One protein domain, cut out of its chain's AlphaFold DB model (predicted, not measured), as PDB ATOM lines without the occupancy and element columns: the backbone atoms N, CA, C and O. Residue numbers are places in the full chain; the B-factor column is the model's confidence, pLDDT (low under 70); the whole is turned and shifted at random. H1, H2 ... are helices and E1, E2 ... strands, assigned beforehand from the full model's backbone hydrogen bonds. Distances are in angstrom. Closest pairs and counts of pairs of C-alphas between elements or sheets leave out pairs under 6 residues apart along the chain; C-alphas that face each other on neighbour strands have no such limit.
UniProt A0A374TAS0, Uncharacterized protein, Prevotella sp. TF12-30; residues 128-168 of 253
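AT A GLANCE: This is residues 128 to 168 of the 253 residues of an uncharacterized protein of Prevotella sp. TF12-30 (UniProt A0A374TAS0). A hairpin of two strands, E1 and E2, has one short helix, H1, beyond the end opposite its turn, and a tail with no named element, residues 156 to 168, folds back past E1. The printed part has 41 residues with one named helix and two named strands, in the order H1, E1, E2 along the chain; the two-strand sheet is antiparallel and the class, helices holding 9 and strands 12 of the 21 residues in named elements, is mixed. It is compact, with a radius of gyration of the C-alphas of 9.7 A, yet elongated, spanning 32 by 18 by 16 A.

IN THESE COORDINATES: E1, residues 140 to 145, is 16.7 A long; E2, residues 150 to 155, is 14.4 A and ends at C-alpha 155, (11.635, 52.452, 3.363). H1, residues 129 to 137, is 11.9 A and begins at C-alpha 129, (4.583, 45.820, -10.286).

HOW THE PARTS SIT: E1 and E2 form a hairpin, their directions at 152 degrees. N 144 and O 151 are within hydrogen-bond range at 2.9 A. The closest C-alphas of H1 and E2, Phe 137 and Ile 155, are 6.0 A apart. In H1 every O i to N i+4 pair is within hydrogen-bond range.

THE WHOLE: The farthest C-alphas, Thr 128 and Thr 148, are 32.3 A apart. The printed part has no cut; both links are tight. No printed residue is under 70 in pLDDT.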
ATOM      1  N   THR A 128       3.614  48.691 -14.131       93.25
ATOM      2  CA  THR A 128       4.384  47.516 -13.712       93.25
ATOM      3  C   THR A 128       4.236  47.277 -12.208       93.25
ATOM      4  O   THR A 128       3.842  48.166 -11.456       93.25
ATOM      5  N   TYR A 129       4.573  46.076 -11.730       91.94
ATOM      6  CA  TYR A 129       4.583  45.820 -10.286       91.94
ATOM      7  C   TYR A 129       5.635  46.668  -9.555       91.94
ATOM      8  O   TYR A 129       5.391  47.107  -8.439       91.94
ATOM      9  N   ASP A 130       6.768  46.961 -10.197       93.69
ATOM     10  CA  ASP A 130       7.783  47.861  -9.643       93.69
ATOM     11  C   ASP A 130       7.249  49.290  -9.461       93.69
ATOM     12  O   ASP A 130       7.527  49.913  -8.438       93.69
ATOM     13  N   ASP A 131       6.420  49.781 -10.396       94.12
ATOM     14  CA  ASP A 131       5.733  51.074 -10.245       94.12
ATOM     15  C   ASP A 131       4.833  51.075  -8.994       94.12
ATOM     16  O   ASP A 131       4.876  52.024  -8.214       94.12
ATOM     17  N   ILE A 132       4.092  49.984  -8.753       94.19
ATOM     18  CA  ILE A 132       3.250  49.816  -7.554       94.19
ATOM     19  C   ILE A 132       4.108  49.790  -6.281       94.19
ATOM     20  O   ILE A 132       3.787  50.462  -5.304       94.19
ATOM     21  N   LEU A 133       5.211  49.034  -6.272       95.00
ATOM     22  CA  LEU A 133       6.107  48.952  -5.114       95.00
ATOM     23  C   LEU A 133       6.730  50.312  -4.785       95.00
ATOM     24  O   LEU A 133       6.814  50.678  -3.617       95.00
ATOM     25  N   LYS A 134       7.136  51.083  -5.801       94.44
ATOM     26  CA  LYS A 134       7.625  52.453  -5.608       94.44
ATOM     27  C   LYS A 134       6.543  53.349  -5.024       94.44
ATOM     28  O   LYS A 134       6.805  54.037  -4.046       94.44
ATOM     29  N   GLU A 135       5.337  53.321  -5.580       95.31
ATOM     30  CA  GLU A 135       4.222  54.139  -5.094       95.31
ATOM     31  C   GLU A 135       3.877  53.843  -3.625       95.31
ATOM     32  O   GLU A 135       3.662  54.768  -2.836       95.31
ATOM     33  N   LEU A 136       3.869  52.562  -3.247       94.44
ATOM     34  CA  LEU A 136       3.488  52.120  -1.907       94.44
ATOM     35  C   LEU A 136       4.614  52.228  -0.873       94.44
ATOM     36  O   LEU A 136       4.318  52.465   0.298       94.44
ATOM     37  N   PHE A 137       5.878  52.042  -1.267       95.81
ATOM     38  CA  PHE A 137       6.978  51.856  -0.314       95.81
ATOM     39  C   PHE A 137       8.123  52.862  -0.444       95.81
ATOM     40  O   PHE A 137       8.783  53.114   0.560       95.81
ATOM     41  N   LEU A 138       8.374  53.473  -1.607       94.00
ATOM     42  CA  LEU A 138       9.497  54.406  -1.745       94.00
ATOM     43  C   LEU A 138       9.256  55.678  -0.927       94.00
ATOM     44  O   LEU A 138       8.309  56.424  -1.172       94.00
ATOM     45  N   ASP A 139      10.130  55.913   0.048       94.50
ATOM     46  CA  ASP A 139      10.043  57.003   1.020       94.50
ATOM     47  C   ASP A 139       8.713  57.006   1.800       94.50
ATOM     48  O   ASP A 139       8.262  58.033   2.318       94.50
ATOM     49  N   LYS A 140       8.076  55.832   1.909       94.75
ATOM     50  CA  LYS A 140       6.859  55.592   2.694       94.75
ATOM     51  C   LYS A 140       7.166  54.719   3.902       94.75
ATOM     52  O   LYS A 140       8.156  53.992   3.942       94.75
ATOM     53  N   ILE A 141       6.298  54.793   4.905       94.44
ATOM     54  CA  ILE A 141       6.343  53.875   6.042       94.44
ATOM     55  C   ILE A 141       5.830  52.515   5.571       94.44
ATOM     56  O   ILE A 141       4.726  52.431   5.041       94.44
ATOM     57  N   ALA A 142       6.603  51.463   5.815       96.75
ATOM     58  CA  ALA A 142       6.168  50.085   5.633       96.75
ATOM     59  C   ALA A 142       6.372  49.293   6.923       96.75
ATOM     60  O   ALA A 142       7.157  49.671   7.797       96.75
ATOM     61  N   SER A 143       5.668  48.171   7.028       97.12
ATOM     62  CA  SER A 143       5.876  47.170   8.070       97.12
ATOM     63  C   SER A 143       6.348  45.852   7.471       97.12
ATOM     64  O   SER A 143       6.015  45.537   6.338       97.12
ATOM     65  N   TRP A 144       7.098  45.046   8.218       96.69
ATOM     66  CA  TRP A 144       7.508  43.716   7.764       96.69
ATOM     67  C   TRP A 144       7.705  42.750   8.927       96.69
ATOM     68  O   TRP A 144       7.974  43.132  10.070       96.69
ATOM     69  N   ILE A 145       7.580  41.458   8.632       96.00
ATOM     70  CA  ILE A 145       7.812  40.388   9.601       96.00
ATOM     71  C   ILE A 145       9.315  40.115   9.668       96.00
ATOM     72  O   ILE A 145       9.911  39.645   8.700       96.00
ATOM     73  N   GLY A 146       9.927  40.374  10.823       93.00
ATOM     74  CA  GLY A 146      11.255  39.851  11.133       93.00
ATOM     75  C   GLY A 146      11.180  38.535  11.909       93.00
ATOM     76  O   GLY A 146      10.124  37.929  12.058       93.00
ATOM     77  N   ARG A 147      12.316  38.083  12.451       90.19
ATOM     78  CA  ARG A 147      12.414  36.752  13.087       90.19
ATOM     79  C   ARG A 147      11.489  36.557  14.292       90.19
ATOM     80  O   ARG A 147      11.016  35.451  14.517       90.19
ATOM     81  N   THR A 148      11.286  37.604  15.087       88.50
ATOM     82  CA  THR A 148      10.578  37.516  16.377       88.50
ATOM     83  C   THR A 148       9.489  38.566  16.559       88.50
ATOM     84  O   THR A 148       8.687  38.450  17.481       88.50
ATOM     85  N   LYS A 149       9.455  39.598  15.712       95.06
ATOM     86  CA  LYS A 149       8.514  40.714  15.814       95.06
ATOM     87  C   LYS A 149       8.272  41.357  14.454       95.06
ATOM     88  O   LYS A 149       9.029  41.122  13.509       95.06
ATOM     89  N   ILE A 150       7.235  42.182  14.397       96.69
ATOM     90  CA  ILE A 150       6.974  43.077  13.275       96.69
ATOM     91  C   ILE A 150       7.814  44.340  13.474       96.69
ATOM     92  O   ILE A 150       7.962  44.832  14.595       96.69
ATOM     93  N   TYR A 151       8.406  44.816  12.390       96.69
ATOM     94  CA  TYR A 151       9.154  46.062  12.325       96.69
ATOM     95  C   TYR A 151       8.385  47.046  11.456       96.69
ATOM     96  O   TYR A 151       7.675  46.621  10.548       96.69
ATOM     97  N   THR A 152       8.557  48.337  11.728       96.88
ATOM     98  CA  THR A 152       7.954  49.427  10.964       96.88
ATOM     99  C   THR A 152       8.979  50.542  10.833       96.88
ATOM    100  O   THR A 152       9.579  50.945  11.833       96.88
ATOM    101  N   ALA A 153       9.207  51.019   9.615       96.06
ATOM    102  CA  ALA A 153      10.142  52.101   9.327       96.06
ATOM    103  C   ALA A 153       9.835  52.731   7.964       96.06
ATOM    104  O   ALA A 153       9.130  52.140   7.147       96.06
ATOM    105  N   THR A 154      10.396  53.913   7.711       96.12
ATOM    106  CA  THR A 154      10.429  54.489   6.362       96.12
ATOM    107  C   THR A 154      11.377  53.686   5.481       96.12
ATOM    108  O   THR A 154      12.527  53.448   5.857       96.12
ATOM    109  N   ILE A 155      10.897  53.278   4.311       91.94
ATOM    110  CA  ILE A 155      11.635  52.452   3.363       91.94
ATOM    111  C   ILE A 155      12.266  53.339   2.290       91.94
ATOM    112  O   ILE A 155      11.589  54.107   1.619       91.94
ATOM    113  N   GLY A 156      13.587  53.245   2.140       86.31
ATOM    114  CA  GLY A 156      14.328  53.998   1.127       86.31
ATOM    115  C   GLY A 156      14.466  53.255  -0.204       86.31
ATOM    116  O   GLY A 156      14.066  52.099  -0.349       86.31
ATOM    117  N   VAL A 157      15.143  53.899  -1.158       89.69
ATOM    118  CA  VAL A 157      15.374  53.411  -2.537       89.69
ATOM    119  C   VAL A 157      15.996  52.013  -2.651       89.69
ATOM    120  O   VAL A 157      15.848  51.358  -3.675       89.69
ATOM    121  N   VAL A 158      16.687  51.539  -1.615       91.12
ATOM    122  CA  VAL A 158      17.342  50.221  -1.623       91.12
ATOM    123  C   VAL A 158      16.377  49.086  -1.268       91.12
ATOM    124  O   VAL A 158      16.593  47.967  -1.714       91.12
ATOM    125  N   TYR A 159      15.327  49.366  -0.490       92.62
ATOM    126  CA  TYR A 159      14.500  48.336   0.159       92.62
ATOM    127  C   TYR A 159      13.015  48.406  -0.224       92.62
ATOM    128  O   TYR A 159      12.213  47.622   0.279       92.62
ATOM    129  N   TYR A 160      12.607  49.329  -1.106       94.00
ATOM    130  CA  TYR A 160      11.196  49.463  -1.513       94.00
ATOM    131  C   TYR A 160      10.646  48.180  -2.158       94.00
ATOM    132  O   TYR A 160       9.447  47.915  -2.086       94.00
ATOM    133  N   ASN A 161      11.524  47.371  -2.753       94.06
ATOM    134  CA  ASN A 161      11.192  46.120  -3.423       94.06
ATOM    135  C   ASN A 161      11.395  44.865  -2.556       94.06
ATOM    136  O   ASN A 161      11.306  43.751  -3.082       94.06
ATOM    137  N   ASP A 162      11.640  45.017  -1.250       94.81
ATOM    138  CA  ASP A 162      11.714  43.881  -0.334       94.81
ATOM    139  C   ASP A 162      10.381  43.113  -0.328       94.81
ATOM    140  O   ASP A 162       9.299  43.665  -0.120       94.81
ATOM    141  N   GLN A 163      10.459  41.798  -0.551       91.56
ATOM    142  CA  GLN A 163       9.290  40.938  -0.794       91.56
ATOM    143  C   GLN A 163       8.325  40.828   0.395       91.56
ATOM    144  O   GLN A 163       7.192  40.381   0.231       91.56
ATOM    145  N   ASN A 164       8.780  41.166   1.601       93.31
ATOM    146  CA  ASN A 164       8.001  41.094   2.835       93.31
ATOM    147  C   ASN A 164       7.484  42.463   3.307       93.31
ATOM    148  O   ASN A 164       6.935  42.535   4.412       93.31
ATOM    149  N   ASN A 165       7.640  43.514   2.495       95.75
ATOM    150  CA  ASN A 165       7.048  44.815   2.772       95.75
ATOM    151  C   ASN A 165       5.520  44.720   2.801       95.75
ATOM    152  O   ASN A 165       4.879  44.119   1.939       95.75
ATOM    153  N   CYS A 166       4.949  45.341   3.822       96.25
ATOM    154  CA  CYS A 166       3.525  45.483   4.045       96.25
ATOM    155  C   CYS A 166       3.192  46.970   4.184       96.25
ATOM    156  O   CYS A 166       3.912  47.710   4.857       96.25
ATOM    157  N   THR A 167       2.090  47.406   3.588       95.25
ATOM    158  CA  THR A 167       1.567  48.782   3.671       95.25
ATOM    159  C   THR A 167       1.177  49.146   5.103       95.25
ATOM    160  O   THR A 167       1.313  50.296   5.516       95.25
ATOM    161  N   THR A 168       0.748  48.159   5.897       93.31
ATOM    162  CA  THR A 168       0.320  48.336   7.289       93.31
ATOM    163  C   THR A 168       0.868  47.242   8.210       93.31
ATOM    164  O   THR A 168       1.198  46.124   7.796       93.31
TER     165      THR A 168